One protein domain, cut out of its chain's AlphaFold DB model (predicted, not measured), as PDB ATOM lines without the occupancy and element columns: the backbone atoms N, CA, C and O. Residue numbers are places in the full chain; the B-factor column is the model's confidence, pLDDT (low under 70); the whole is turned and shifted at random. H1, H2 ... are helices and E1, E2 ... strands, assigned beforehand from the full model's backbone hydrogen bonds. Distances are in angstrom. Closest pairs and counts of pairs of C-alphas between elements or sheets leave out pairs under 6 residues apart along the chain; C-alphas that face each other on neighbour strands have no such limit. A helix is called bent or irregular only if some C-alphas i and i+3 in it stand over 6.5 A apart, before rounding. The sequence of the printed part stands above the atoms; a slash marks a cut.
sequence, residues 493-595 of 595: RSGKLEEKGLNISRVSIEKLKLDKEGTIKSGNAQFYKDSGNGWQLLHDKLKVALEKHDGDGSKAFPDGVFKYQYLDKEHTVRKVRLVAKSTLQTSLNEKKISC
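This is residues 493 to 595 of the 595 residues of the protein "Type II CRISPR RNA-guided endonuclease Cas9" of Carnobacterium divergens (UniProt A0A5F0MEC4). A strongly twisted, curled sheet of four strands, with the long strands E1 and E6 side by side and the short hairpin of E2 and E3 beside E6, makes the middle of the domain, and a separate two-stranded hairpin lies toward each end of its longest axis. At one end are the hairpin of E4 and E5, whose second strand runs on into E6, and the one long helix, H1, which lies between E4 and the E2 edge of the sheet, with the short H2 near its last residues; at the other end is the small hairpin of E7 and E8. The printed part has 103 residues with two named helices and eight named strands, in the order E1, E2, E3, H1, H2, E4, E5, E6, E7, E8. The large sheet has the order E1, E6, E3, E2, its neighbours antiparallel, and the class is mixed, helices and strands. The whole is compact, with a radius of gyration of the C-alphas of 14.4 A, and spans 38 by 31 by 24 A.

The edge strand E1, residues 502 to 508, is the antiparallel neighbour of E6, residues 575 to 581, at 150 degrees; N 505 and O 578 are 2.9 A apart, within hydrogen-bond range. E6 is also antiparallel to E3, residues 525 to 527, at 129 degrees, with N 579 and O 526 2.8 A apart. E3 forms a hairpin with the other edge strand, E2, residues 520 to 522, with N 522 and O 525 2.9 A apart. The pairing is staggered: E3 pairs with E2 over residues 525 to 526 and with E6 over residues 526 to 527. This sheet is only just strongly twisted, its C-alphas lying up to 4.2 A off the best plane. H1, residues 533 to 547, is on the sheet but only grazes it, with residues 535 to 546; its closest C-alphas to E2 are those of Lys 543 and Ile 520, 6.8 A apart. H2, residues 553 to 556, is only just on this sheet, with 5 pairs of C-alphas within 10 A, and only grazes it. H1 and H2 only just touch, with 3 pairs of C-alphas within 8 A, through residues 545 to 546 of H1; the closest C-alphas are those of Leu 546 and Ala 556, 5.6 A apart. In H1, 9 of 11 O i to N i+4 pairs are within hydrogen-bond range, while H2 is too short for such a pair. E4, residues 562 to 566, and E5, residues 569 to 573, form a hairpin at 152 degrees, with N 564 and O 571 3.0 A apart. The closest C-alphas of H1 and E4 are those of Lys 541 and Tyr 564, 7.6 A apart. E5 runs on into E6 across one residue, at 50 degrees. E7, residues 586 to 588, and E8, residues 592 to 594, form another hairpin, with N 588 and O 592 2.8 A apart. E6 and E7 are apart, while the closest C-alphas of E1 and E8, those of Asn 503 and Ile 593, are 7.5 A apart.

E1 begins at C-alpha 502, (212.586, 282.909, 186.748), and is 19.2 A long. E2 and E3 are three residues each. H1 runs 21.9 A from C-alpha 533, (210.736, 271.108, 203.044); it is irregular, but only just, with C-alphas 534 and 537 6.6 A apart. H2 has four residues. E4 is 13.2 A long, E5 12.9 A and E6 19.4 A. E7 and E8 have three residues each, and E8 ends at C-alpha 594, (221.562, 289.600, 184.752).

The C-alphas farthest apart, those of Asp 568 and Leu 584, are 44.0 A apart. The printed part has no cut and ends at residue 595, the chain's last. The link from E1 to E2, 11 residues, is long, and the other links are tight. The mean pLDDT of the printed part is 87.9, and residue 595 alone is under 70.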
ATOM      1  N   ARG A 493     222.156 287.751 189.342       88.19
ATOM      2  CA  ARG A 493     221.149 286.870 189.931       88.19
ATOM      3  C   ARG A 493     221.470 285.416 189.583       88.19
ATOM      4  O   ARG A 493     222.249 285.124 188.682       88.19
ATOM      5  N   SER A 494     220.877 284.484 190.320       88.25
ATOM      6  CA  SER A 494     221.013 283.052 190.040       88.25
ATOM      7  C   SER A 494     220.025 282.633 188.949       88.25
ATOM      8  O   SER A 494     218.815 282.742 189.153       88.25
ATOM      9  N   GLY A 495     220.549 282.072 187.859       84.56
ATOM     10  CA  GLY A 495     219.833 281.513 186.707       84.56
ATOM     11  C   GLY A 495     219.466 280.036 186.839       84.56
ATOM     12  O   GLY A 495     219.141 279.385 185.858       84.56
ATOM     13  N   LYS A 496     219.475 279.464 188.052       86.75
ATOM     14  CA  LYS A 496     219.038 278.068 188.274       86.75
ATOM     15  C   LYS A 496     217.637 277.745 187.729       86.75
ATOM     16  O   LYS A 496     217.356 276.577 187.499       86.75
ATOM     17  N   LEU A 497     216.771 278.750 187.587       86.56
ATOM     18  CA  LEU A 497     215.409 278.623 187.058       86.56
ATOM     19  C   LEU A 497     215.211 279.435 185.766       86.56
ATOM     20  O   LEU A 497     214.081 279.796 185.436       86.56
ATOM     21  N   GLU A 498     216.300 279.720 185.050       82.94
ATOM     22  CA  GLU A 498     216.301 280.478 183.794       82.94
ATOM     23  C   GLU A 498     215.375 279.850 182.746       82.94
ATOM     24  O   GLU A 498     214.548 280.556 182.177       82.94
ATOM     25  N   GLU A 499     215.392 278.518 182.606       84.06
ATOM     26  CA  GLU A 499     214.488 277.761 181.717       84.06
ATOM     27  C   GLU A 499     212.997 277.999 182.016       84.06
ATOM     28  O   GLU A 499     212.154 277.900 181.131       84.06
ATOM     29  N   LYS A 500     212.655 278.347 183.264       85.38
ATOM     30  CA  LYS A 500     211.281 278.673 183.686       85.38
ATOM     31  C   LYS A 500     210.966 280.169 183.575       85.38
ATOM     32  O   LYS A 500     209.907 280.605 184.024       85.38
ATOM     33  N   GLY A 501     211.888 280.977 183.048       85.38
ATOM     34  CA  GLY A 501     211.780 282.435 183.004       85.38
ATOM     35  C   GLY A 501     211.861 283.094 184.386       85.38
ATOM     36  O   GLY A 501     211.322 284.187 184.583       85.38
ATOM     37  N   LEU A 502     212.495 282.437 185.365       87.88
ATOM     38  CA  LEU A 502     212.586 282.909 186.748       87.88
ATOM     39  C   LEU A 502     214.039 283.168 187.158       87.88
ATOM     40  O   LEU A 502     214.944 282.399 186.842       87.88
ATOM     41  N   ASN A 503     214.250 284.219 187.947       88.88
ATOM     42  CA  ASN A 503     215.530 284.524 188.576       88.88
ATOM     43  C   ASN A 503     215.440 284.402 190.097       88.88
ATOM     44  O   ASN A 503     214.393 284.657 190.693       88.88
ATOM     45  N   ILE A 504     216.552 284.025 190.732       90.25
ATOM     46  CA  ILE A 504     216.659 283.959 192.194       90.25
ATOM     47  C   ILE A 504     217.639 285.029 192.675       90.25
ATOM     48  O   ILE A 504     218.776 285.105 192.207       90.25
ATOM     49  N   SER A 505     217.225 285.818 193.663       90.94
ATOM     50  CA  SER A 505     218.054 286.847 194.299       90.94
ATOM     51  C   SER A 505     218.067 286.679 195.818       90.94
ATOM     52  O   SER A 505     217.104 286.197 196.409       90.94
ATOM     53  N   ARG A 506     219.178 287.041 196.475       92.25
ATOM     54  CA  ARG A 506     219.256 287.081 197.945       92.25
ATOM     55  C   ARG A 506     218.928 288.486 198.429       92.25
ATOM     56  O   ARG A 506     219.688 289.414 198.160       92.25
ATOM     57  N   VAL A 507     217.843 288.628 199.177       91.88
ATOM     58  CA  VAL A 507     217.338 289.918 199.662       91.88
ATOM     59  C   VAL A 507     217.468 289.991 201.183       91.88
ATOM     60  O   VAL A 507     217.288 288.982 201.862       91.88
ATOM     61  N   SER A 508     217.839 291.169 201.706       93.12
ATOM     62  CA  SER A 508     217.885 291.438 203.156       93.12
ATOM     63  C   SER A 508     216.501 291.272 203.771       93.12
ATOM     64  O   SER A 508     215.518 291.702 203.166       93.12
ATOM     65  N   ILE A 509     216.428 290.687 204.964       94.44
ATOM     66  CA  ILE A 509     215.152 290.466 205.659       94.44
ATOM     67  C   ILE A 509     214.421 291.776 206.002       94.44
ATOM     68  O   ILE A 509     213.198 291.816 205.958       94.44
ATOM     69  N   GLU A 510     215.157 292.872 206.199       92.94
ATOM     70  CA  GLU A 510     214.617 294.233 206.393       92.94
ATOM     71  C   GLU A 510     213.755 294.715 205.221       92.94
ATOM     72  O   GLU A 510     212.903 295.582 205.370       92.94
ATOM     73  N   LYS A 511     214.011 294.195 204.015       92.25
ATOM     74  CA  LYS A 511     213.325 294.617 202.786       92.25
ATOM     75  C   LYS A 511     212.110 293.749 202.466       92.25
ATOM     76  O   LYS A 511     211.512 293.921 201.397       92.25
ATOM     77  N   LEU A 512     211.795 292.781 203.322       94.88
ATOM     78  CA  LEU A 512     210.645 291.907 203.150       94.88
ATOM     79  C   LEU A 512     209.365 292.634 203.545       94.88
ATOM     80  O   LEU A 512     209.354 293.453 204.460       94.88
ATOM     81  N   LYS A 513     208.287 292.310 202.844       95.00
ATOM     82  CA  LYS A 513     206.934 292.753 203.147       95.00
ATOM     83  C   LYS A 513     205.963 291.590 203.037       95.00
ATOM     84  O   LYS A 513     206.226 290.656 202.280       95.00
ATOM     85  N   LEU A 514     204.841 291.668 203.741       93.62
ATOM     86  CA  LEU A 514     203.689 290.809 203.473       93.62
ATOM     87  C   LEU A 514     202.769 291.480 202.448       93.62
ATOM     88  O   LEU A 514     202.572 292.696 202.475       93.62
ATOM     89  N   ASP A 515     202.254 290.706 201.495       88.50
ATOM     90  CA  ASP A 515     201.124 291.143 200.672       88.50
ATOM     91  C   ASP A 515     199.780 290.935 201.378       88.50
ATOM     92  O   ASP A 515     199.725 290.507 202.532       88.50
ATOM     93  N   LYS A 516     198.689 291.296 200.691       84.12
ATOM     94  CA  LYS A 516     197.329 291.209 201.242       84.12
ATOM     95  C   LYS A 516     196.930 289.759 201.524       84.12
ATOM     96  O   LYS A 516     196.089 289.507 202.375       84.12
ATOM     97  N   GLU A 517     197.566 288.824 200.830       84.00
ATOM     98  CA  GLU A 517     197.388 287.384 200.930       84.00
ATOM     99  C   GLU A 517     198.323 286.750 201.986       84.00
ATOM    100  O   GLU A 517     198.307 285.536 202.197       84.00
ATOM    101  N   GLY A 518     199.147 287.550 202.675       82.94
ATOM    102  CA  GLY A 518     200.057 287.087 203.724       82.94
ATOM    103  C   GLY A 518     201.275 286.317 203.200       82.94
ATOM    104  O   GLY A 518     201.831 285.478 203.916       82.94
ATOM    105  N   THR A 519     201.685 286.565 201.958       89.19
ATOM    106  CA  THR A 519     202.884 286.009 201.324       89.19
ATOM    107  C   THR A 519     204.068 286.955 201.497       89.19
ATOM    108  O   THR A 519     203.974 288.164 201.277       89.19
ATOM    109  N   ILE A 520     205.225 286.396 201.858       93.25
ATOM    110  CA  ILE A 520     206.473 287.152 201.989       93.25
ATOM    111  C   ILE A 520     206.998 287.530 200.597       93.25
ATOM    112  O   ILE A 520     207.330 286.660 199.784       93.25
ATOM    113  N   LYS A 521     207.146 288.833 200.345       92.31
ATOM    114  CA  LYS A 521     207.659 289.393 199.090       92.31
ATOM    115  C   LYS A 521     208.643 290.543 199.295       92.31
ATOM    116  O   LYS A 521     208.751 291.121 200.370       92.31
ATOM    117  N   SER A 522     209.342 290.915 198.231       90.06
ATOM    118  CA  SER A 522     210.054 292.191 198.122       90.06
ATOM    119  C   SER A 522     209.949 292.683 196.681       90.06
ATOM    120  O   SER A 522     210.445 292.039 195.754       90.06
ATOM    121  N   GLY A 523     209.238 293.795 196.477       86.31
ATOM    122  CA  GLY A 523     208.832 294.231 195.140       86.31
ATOM    123  C   GLY A 523     208.010 293.148 194.435       86.31
ATOM    124  O   GLY A 523     207.016 292.670 194.981       86.31
ATOM    125  N   ASN A 524     208.464 292.736 193.252       84.50
ATOM    126  CA  ASN A 524     207.807 291.713 192.429       84.50
ATOM    127  C   ASN A 524     208.326 290.288 192.716       84.50
ATOM    128  O   ASN A 524     207.931 289.345 192.036       84.50
ATOM    129  N   ALA A 525     209.251 290.129 193.670       89.00
ATOM    130  CA  ALA A 525     209.858 288.847 194.014       89.00
ATOM    131  C   ALA A 525     209.166 288.227 195.235       89.00
ATOM    132  O   ALA A 525     208.959 288.913 196.233       89.00
ATOM    133  N   GLN A 526     208.865 286.931 195.185       93.00
ATOM    134  CA  GLN A 526     208.240 286.174 196.275       93.00
ATOM    135  C   GLN A 526     209.242 285.237 196.942       93.00
ATOM    136  O   GLN A 526     210.283 284.919 196.368       93.00
ATOM    137  N   PHE A 527     208.950 284.784 198.160       92.12
ATOM    138  CA  PHE A 527     209.810 283.844 198.875       92.12
ATOM    139  C   PHE A 527     210.073 282.570 198.063       92.12
ATOM    140  O   PHE A 527     209.146 281.902 197.604       92.12
ATOM    141  N   TYR A 528     211.350 282.232 197.870       90.88
ATOM    142  CA  TYR A 528     211.729 281.066 197.087       90.88
ATOM    143  C   TYR A 528     211.536 279.782 197.898       90.88
ATOM    144  O   TYR A 528     212.212 279.562 198.904       90.88
ATOM    145  N   LYS A 529     210.631 278.929 197.418       89.06
ATOM    146  CA  LYS A 529     210.352 277.599 197.959       89.06
ATOM    147  C   LYS A 529     211.186 276.579 197.182       89.06
ATOM    148  O   LYS A 529     210.925 276.339 196.005       89.06
ATOM    149  N   ASP A 530     212.235 276.061 197.817       81.12
ATOM    150  CA  ASP A 530     213.080 275.006 197.237       81.12
ATOM    151  C   ASP A 530     212.310 273.669 197.175       81.12
ATOM    152  O   ASP A 530     211.263 273.529 197.807       81.12
ATOM    153  N   SER A 531     212.807 272.683 196.425       74.62
ATOM    154  CA  SER A 531     212.126 271.392 196.225       74.62
ATOM    155  C   SER A 531     212.005 270.534 197.493       74.62
ATOM    156  O   SER A 531     211.166 269.639 197.535       74.62
ATOM    157  N   GLY A 532     212.810 270.798 198.528       77.00
ATOM    158  CA  GLY A 532     212.691 270.164 199.848       77.00
ATOM    159  C   GLY A 532     211.888 270.997 200.855       77.00
ATOM    160  O   GLY A 532     211.635 272.173 200.632       77.00
ATOM    161  N   ASN A 533     211.559 270.430 202.021       74.88
ATOM    162  CA  ASN A 533     210.736 271.108 203.044       74.88
ATOM    163  C   ASN A 533     211.520 272.018 204.010       74.88
ATOM    164  O   ASN A 533     210.925 272.704 204.838       74.88
ATOM    165  N   GLY A 534     212.852 272.078 203.902       75.69
ATOM    166  CA  GLY A 534     213.706 272.829 204.838       75.69
ATOM    167  C   GLY A 534     213.457 274.345 204.884       75.69
ATOM    168  O   GLY A 534     213.886 275.010 205.823       75.69
ATOM    169  N   TRP A 535     212.753 274.909 203.897       83.94
ATOM    170  CA  TRP A 535     212.395 276.329 203.870       83.94
ATOM    171  C   TRP A 535     211.144 276.670 204.692       83.94
ATOM    172  O   TRP A 535     211.001 277.827 205.083       83.94
ATOM    173  N   GLN A 536     210.256 275.699 204.954       88.25
ATOM    174  CA  GLN A 536     208.941 275.927 205.575       88.25
ATOM    175  C   GLN A 536     209.076 276.525 206.972       88.25
ATOM    176  O   GLN A 536     208.523 277.584 207.251       88.25
ATOM    177  N   LEU A 537     209.921 275.917 207.809       89.56
ATOM    178  CA  LEU A 537     210.141 276.383 209.176       89.56
ATOM    179  C   LEU A 537     210.603 277.846 209.217       89.56
ATOM    180  O   LEU A 537     210.075 278.647 209.984       89.56
ATOM    181  N   LEU A 538     211.589 278.201 208.389       90.06
ATOM    182  CA  LEU A 538     212.088 279.573 208.324       90.06
ATOM    183  C   LEU A 538     211.011 280.530 207.799       90.06
ATOM    184  O   LEU A 538     210.851 281.621 208.341       90.06
ATOM    185  N   HIS A 539     210.286 280.131 206.754       92.94
ATOM    186  CA  HIS A 539     209.205 280.921 206.176       92.94
ATOM    187  C   HIS A 539     208.135 281.257 207.220       92.94
ATOM    188  O   HIS A 539     207.789 282.425 207.379       92.94
ATOM    189  N   ASP A 540     207.671 280.265 207.977       92.38
ATOM    190  CA  ASP A 540     206.598 280.449 208.955       92.38
ATOM    191  C   ASP A 540     207.056 281.321 210.125       92.38
ATOM    192  O   ASP A 540     206.349 282.235 210.548       92.38
ATOM    193  N   LYS A 541     208.294 281.122 210.596       92.56
ATOM    194  CA  LYS A 541     208.900 281.971 211.632       92.56
ATOM    195  C   LYS A 541     209.053 283.425 211.170       92.56
ATOM    196  O   LYS A 541     208.763 284.336 211.945       92.56
ATOM    197  N   LEU A 542     209.471 283.653 209.921       92.56
ATOM    198  CA  LEU A 542     209.565 284.997 209.342       92.56
ATOM    199  C   LEU A 542     208.188 285.636 209.155       92.56
ATOM    200  O   LEU A 542     208.038 286.821 209.437       92.56
ATOM    201  N   LYS A 543     207.190 284.866 208.709       94.06
ATOM    202  CA  LYS A 543     205.820 285.347 208.520       94.06
ATOM    203  C   LYS A 543     205.231 285.838 209.840       94.06
ATOM    204  O   LYS A 543     204.799 286.982 209.901       94.06
ATOM    205  N   VAL A 544     205.339 285.048 210.909       93.62
ATOM    206  CA  VAL A 544     204.886 285.447 212.254       93.62
ATOM    207  C   VAL A 544     205.602 286.711 212.741       93.62
ATOM    208  O   VAL A 544     204.981 287.595 213.329       93.62
ATOM    209  N   ALA A 545     206.914 286.823 212.511       92.44
ATOM    210  CA  ALA A 545     207.668 288.013 212.903       92.44
ATOM    211  C   ALA A 545     207.234 289.268 212.125       92.44
ATOM    212  O   ALA A 545     207.140 290.345 212.713       92.44
ATOM    213  N   LEU A 546     206.930 289.124 210.832       93.56
ATOM    214  CA  LEU A 546     206.413 290.197 209.984       93.56
ATOM    215  C   LEU A 546     204.983 290.597 210.370       93.56
ATOM    216  O   LEU A 546     204.711 291.786 210.485       93.56
ATOM    217  N   GLU A 547     204.084 289.642 210.620       93.81
ATOM    218  CA  GLU A 547     202.693 289.901 211.038       93.81
ATOM    219  C   GLU A 547     202.626 290.712 212.336       93.81
ATOM    220  O   GLU A 547     201.812 291.623 212.451       93.81
ATOM    221  N   LYS A 548     203.544 290.458 213.280       93.25
ATOM    222  CA  LYS A 548     203.669 291.242 214.522       93.25
ATOM    223  C   LYS A 548     204.055 292.710 214.306       93.25
ATOM    224  O   LYS A 548     203.921 293.500 215.232       93.25
ATOM    225  N   HIS A 549     204.554 293.067 213.124       92.69
ATOM    226  CA  HIS A 549     205.059 294.402 212.801       92.69
ATOM    227  C   HIS A 549     204.438 294.938 211.502       92.69
ATOM    228  O   HIS A 549     205.136 295.484 210.644       92.69
ATOM    229  N   ASP A 550     203.124 294.757 211.345       90.12
ATOM    230  CA  ASP A 550     202.319 295.252 210.215       90.12
ATOM    231  C   ASP A 550     202.801 294.779 208.832       90.12
ATOM    232  O   ASP A 550     202.631 295.461 207.821       90.12
ATOM    233  N   GLY A 551     203.461 293.623 208.773       89.44
ATOM    234  CA  GLY A 551     204.026 293.094 207.539       89.44
ATOM    235  C   GLY A 551     205.222 293.883 207.006       89.44
ATOM    236  O   GLY A 551     205.532 293.735 205.824       89.44
ATOM    237  N   ASP A 552     205.895 294.701 207.824       90.88
ATOM    238  CA  ASP A 552     207.064 295.490 207.422       90.88
ATOM    239  C   ASP A 552     208.365 294.928 208.019       90.88
ATOM    240  O   ASP A 552     208.620 295.003 209.223       90.88
ATOM    241  N   GLY A 553     209.230 294.394 207.155       90.25
ATOM    242  CA  GLY A 553     210.523 293.833 207.538       90.25
ATOM    243  C   GLY A 553     211.474 294.839 208.179       90.25
ATOM    244  O   GLY A 553     212.290 294.439 209.005       90.25
ATOM    245  N   SER A 554     211.363 296.130 207.860       89.31
ATOM    246  CA  SER A 554     212.221 297.165 208.452       89.31
ATOM    247  C   SER A 554     211.895 297.401 209.927       89.31
ATOM    248  O   SER A 554     212.784 297.722 210.711       89.31
ATOM    249  N   LYS A 555     210.633 297.172 210.311       89.44
ATOM    250  CA  LYS A 555     210.178 297.192 211.703       89.44
ATOM    251  C   LYS A 555     210.433 295.859 212.403       89.44
ATOM    252  O   LYS A 555     210.836 295.857 213.558       89.44
ATOM    253  N   ALA A 556     210.200 294.740 211.713       88.75
ATOM    254  CA  ALA A 556     210.355 293.401 212.284       88.75
ATOM    255  C   ALA A 556     211.821 293.021 212.545       88.75
ATOM    256  O   ALA A 556     212.111 292.262 213.468       88.75
ATOM    257  N   PHE A 557     212.743 293.529 211.722       91.94
ATOM    258  CA  PHE A 557     214.162 293.180 211.760       91.94
ATOM    259  C   PHE A 557     215.045 294.436 211.672       91.94
ATOM    260  O   PHE A 557     215.816 294.561 210.721       91.94
ATOM    261  N   PRO A 558     214.968 295.370 212.637       83.06
ATOM    262  CA  PRO A 558     215.638 296.672 212.545       83.06
ATOM    263  C   PRO A 558     217.172 296.570 212.494       83.06
ATOM    264  O   PRO A 558     217.824 297.427 211.904       83.06
ATOM    265  N   ASP A 559     217.741 295.501 213.061       86.00
ATOM    266  CA  ASP A 559     219.181 295.212 213.037       86.00
ATOM    267  C   ASP A 559     219.607 294.315 211.856       86.00
ATOM    268  O   ASP A 559     220.762 293.888 211.773       86.00
ATOM    269  N   GLY A 560     218.673 293.946 210.971       87.44
ATOM    270  CA  GLY A 560     218.945 293.077 209.822       87.44
ATOM    271  C   GLY A 560     219.276 291.634 210.179       87.44
ATOM    272  O   GLY A 560     219.833 290.893 209.362       87.44
ATOM    273  N   VAL A 561     218.940 291.222 211.402       90.94
ATOM    274  CA  VAL A 561     219.207 289.890 211.935       90.94
ATOM    275  C   VAL A 561     217.927 289.295 212.509       90.94
ATOM    276  O   VAL A 561     217.253 289.909 213.326       90.94
ATOM    277  N   PHE A 562     217.627 288.062 212.112       93.12
ATOM    278  CA  PHE A 562     216.577 287.242 212.699       93.12
ATOM    279  C   PHE A 562     217.185 285.957 213.249       93.12
ATOM    280  O   PHE A 562     217.931 285.274 212.545       93.12
ATOM    281  N   LYS A 563     216.875 285.628 214.502       92.25
ATOM    282  CA  LYS A 563     217.352 284.417 215.170       92.25
ATOM    283  C   LYS A 563     216.178 283.512 215.515       92.25
ATOM    284  O   LYS A 563     215.161 283.992 216.008       92.25
ATOM    285  N   TYR A 564     216.323 282.214 215.277       90.25
ATOM    286  CA  TYR A 564     215.336 281.218 215.689       90.25
ATOM    287  C   TYR A 564     216.017 279.929 216.154       90.25
ATOM    288  O   TYR A 564     217.104 279.591 215.690       90.25
ATOM    289  N   GLN A 565     215.370 279.218 217.076       87.81
ATOM    290  CA  GLN A 565     215.835 277.935 217.605       87.81
ATOM    291  C   GLN A 565     215.217 276.774 216.820       87.81
ATOM    292  O   GLN A 565     214.016 276.791 216.528       87.81
ATOM    293  N   TYR A 566     216.028 275.770 216.491       85.50
ATOM    294  CA  TYR A 566     215.578 274.507 215.908       85.50
ATOM    295  C   TYR A 566     216.542 273.374 216.275       85.50
ATOM    296  O   TYR A 566     217.746 273.530 216.092       85.50
ATOM    297  N   LEU A 567     216.018 272.245 216.777       83.62
ATOM    298  CA  LEU A 567     216.811 271.082 217.222       83.62
ATOM    299  C   LEU A 567     217.991 271.486 218.135       83.62
ATOM    300  O   LEU A 567     219.138 271.126 217.873       83.62
ATOM    301  N   ASP A 568     217.700 272.313 219.146       84.69
ATOM    302  CA  ASP A 568     218.657 272.847 220.130       84.69
ATOM    303  C   ASP A 568     219.833 273.653 219.544       84.69
ATOM    304  O   ASP A 568     220.876 273.825 220.179       84.69
ATOM    305  N   LYS A 569     219.671 274.184 218.324       86.38
ATOM    306  CA  LYS A 569     220.633 275.076 217.666       86.38
ATOM    307  C   LYS A 569     220.001 276.420 217.310       86.38
ATOM    308  O   LYS A 569     218.915 276.494 216.731       86.38
ATOM    309  N   GLU A 570     220.737 277.496 217.592       89.56
ATOM    310  CA  GLU A 570     220.369 278.852 217.179       89.56
ATOM    311  C   GLU A 570     220.776 279.094 215.720       89.56
ATOM    312  O   GLU A 570     221.951 279.029 215.353       89.56
ATOM    313  N   HIS A 571     219.804 279.435 214.882       89.19
ATOM    314  CA  HIS A 571     220.020 279.805 213.491       89.19
ATOM    315  C   HIS A 571     219.891 281.313 213.315       89.19
ATOM    316  O   HIS A 571     218.895 281.912 213.712       89.19
ATOM    317  N   THR A 572     220.884 281.924 212.667       92.75
ATOM    318  CA  THR A 572     220.894 283.359 212.359       92.75
ATOM    319  C   THR A 572     220.645 283.591 210.871       92.75
ATOM    320  O   THR A 572     221.372 283.083 210.019       92.75
ATOM    321  N   VAL A 573     219.649 284.413 210.549       92.38
ATOM    322  CA  VAL A 573     219.248 284.759 209.183       92.38
ATOM    323  C   VAL A 573     219.381 286.259 208.977       92.38
ATOM    324  O   VAL A 573     218.905 287.053 209.777       92.38
ATOM    325  N   ARG A 574     220.037 286.647 207.879       93.12
ATOM    326  CA  ARG A 574     220.160 288.053 207.444       93.12
ATOM    327  C   ARG A 574     219.577 288.297 206.059       93.12
ATOM    328  O   ARG A 574     219.154 289.398 205.723       93.12
ATOM    329  N   LYS A 575     219.585 287.263 205.217       94.56
ATOM    330  CA  LYS A 575     219.082 287.311 203.844       94.56
ATOM    331  C   LYS A 575     218.332 286.033 203.521       94.56
ATOM    332  O   LYS A 575     218.744 284.955 203.945       94.56
ATOM    333  N   VAL A 576     217.303 286.156 202.695       93.38
ATOM    334  CA  VAL A 576     216.530 285.029 202.164       93.38
ATOM    335  C   VAL A 576     216.548 285.041 200.644       93.38
ATOM    336  O   VAL A 576     216.841 286.063 200.020       93.38
ATOM    337  N   ARG A 577     216.288 283.883 200.033       93.31
ATOM    338  CA  ARG A 577     216.173 283.774 198.578       93.31
ATOM    339  C   ARG A 577     214.755 284.155 198.173       93.31
ATOM    340  O   ARG A 577     213.803 283.583 198.695       93.31
ATOM    341  N   LEU A 578     214.631 285.092 197.244       93.25
ATOM    342  CA  LEU A 578     213.376 285.421 196.583       93.25
ATOM    343  C   LEU A 578     213.465 285.043 195.107       93.25
ATOM    344  O   LEU A 578     214.529 285.170 194.495       93.25
ATOM    345  N   VAL A 579     212.347 284.597 194.550       92.69
ATOM    346  CA  VAL A 579     212.172 284.264 193.139       92.69
ATOM    347  C   VAL A 579     211.311 285.327 192.464       92.69
ATOM    348  O   VAL A 579     210.288 285.742 193.003       92.69
ATOM    349  N   ALA A 580     211.738 285.793 191.295       90.62
ATOM    350  CA  ALA A 580     211.002 286.759 190.488       90.62
ATOM    351  C   ALA A 580     210.945 286.298 189.035       90.62
ATOM    352  O   ALA A 580     211.890 285.690 188.532       90.62
ATOM    353  N   LYS A 581     209.852 286.629 188.347       88.75
ATOM    354  CA  LYS A 581     209.760 286.455 186.897       88.75
ATOM    355  C   LYS A 581     210.678 287.457 186.202       88.75
ATOM    356  O   LYS A 581     210.701 288.627 186.584       88.75
ATOM    357  N   SER A 582     211.411 287.003 185.192       80.00
ATOM    358  CA  SER A 582     212.215 287.867 184.330       80.00
ATOM    359  C   SER A 582     211.810 287.683 182.883       80.00
ATOM    360  O   SER A 582     211.827 286.564 182.377       80.00
ATOM    361  N   THR A 583     211.467 288.783 182.223       74.19
ATOM    362  CA  THR A 583     211.069 288.804 180.811       74.19
ATOM    363  C   THR A 583     212.253 288.988 179.864       74.19
ATOM    364  O   THR A 583     212.189 288.522 178.735       74.19
ATOM    365  N   LEU A 584     213.341 289.611 180.328       78.31
ATOM    366  CA  LEU A 584     214.630 289.684 179.641       78.31
ATOM    367  C   LEU A 584     215.726 289.190 180.590       78.31
ATOM    368  O   LEU A 584     215.723 289.522 181.779       78.31
ATOM    369  N   GLN A 585     216.612 288.337 180.081       80.31
ATOM    370  CA  GLN A 585     217.738 287.781 180.824       80.31
ATOM    371  C   GLN A 585     218.961 287.751 179.911       80.31
ATOM    372  O   GLN A 585     218.876 287.324 178.762       80.31
ATOM    373  N   THR A 586     220.093 288.204 180.431       85.06
ATOM    374  CA  THR A 586     221.404 287.999 179.824       85.06
ATOM    375  C   THR A 586     222.108 286.913 180.618       85.06
ATOM    376  O   THR A 586     222.468 287.128 181.781       85.06
ATOM    377  N   SER A 587     222.282 285.747 180.003       86.00
ATOM    378  CA  SER A 587     223.020 284.639 180.597       86.00
ATOM    379  C   SER A 587     224.501 284.996 180.704       86.00
ATOM    380  O   SER A 587     225.120 285.499 179.768       86.00
ATOM    381  N   LEU A 588     225.060 284.745 181.880       84.44
ATOM    382  CA  LEU A 588     226.474 284.876 182.203       84.44
ATOM    383  C   LEU A 588     227.022 283.479 182.537       84.44
ATOM    384  O   LEU A 588     226.287 282.490 182.596       84.44
ATOM    385  N   ASN A 589     228.322 283.381 182.804       79.94
ATOM    386  CA  ASN A 589     228.949 282.103 183.148       79.94
ATOM    387  C   ASN A 589     228.346 281.488 184.434       79.94
ATOM    388  O   ASN A 589     227.947 282.203 185.353       79.94
ATOM    389  N   GLU A 590     228.335 280.152 184.525       75.75
ATOM    390  CA  GLU A 590     227.981 279.382 185.739       75.75
ATOM    391  C   GLU A 590     226.521 279.513 186.232       75.75
ATOM    392  O   GLU A 590     226.274 279.602 187.439       75.75
ATOM    393  N   LYS A 591     225.525 279.506 185.332       78.25
ATOM    394  CA  LYS A 591     224.096 279.675 185.696       78.25
ATOM    395  C   LYS A 591     223.849 280.975 186.470       78.25
ATOM    396  O   LYS A 591     223.042 281.023 187.406       78.25
ATOM    397  N   LYS A 592     224.577 282.029 186.113       83.00
ATOM    398  CA  LYS A 592     224.345 283.398 186.575       83.00
ATOM    399  C   LYS A 592     223.632 284.144 185.459       83.00
ATOM    400  O   LYS A 592     223.934 283.939 184.294       83.00
ATOM    401  N   ILE A 593     222.703 285.007 185.825       83.50
ATOM    402  CA  ILE A 593     221.958 285.839 184.881       83.50
ATOM    403  C   ILE A 593     221.963 287.272 185.380       83.50
ATOM    404  O   ILE A 593     222.005 287.523 186.586       83.50
ATOM    405  N   SER A 594     221.900 288.214 184.457       79.31
ATOM    406  CA  SER A 594     221.562 289.600 184.752       79.31
ATOM    407  C   SER A 594     220.243 289.931 184.063       79.31
ATOM    408  O   SER A 594     219.956 289.421 182.981       79.31
ATOM    409  N   CYS A 595     219.396 290.692 184.746       67.88
ATOM    410  CA  CYS A 595     218.015 290.966 184.353       67.88
ATOM    411  C   CYS A 595     217.770 292.456 184.464       67.88
ATOM    412  O   CYS A 595     218.061 292.953 185.576       67.88
TER     413      CYS A 595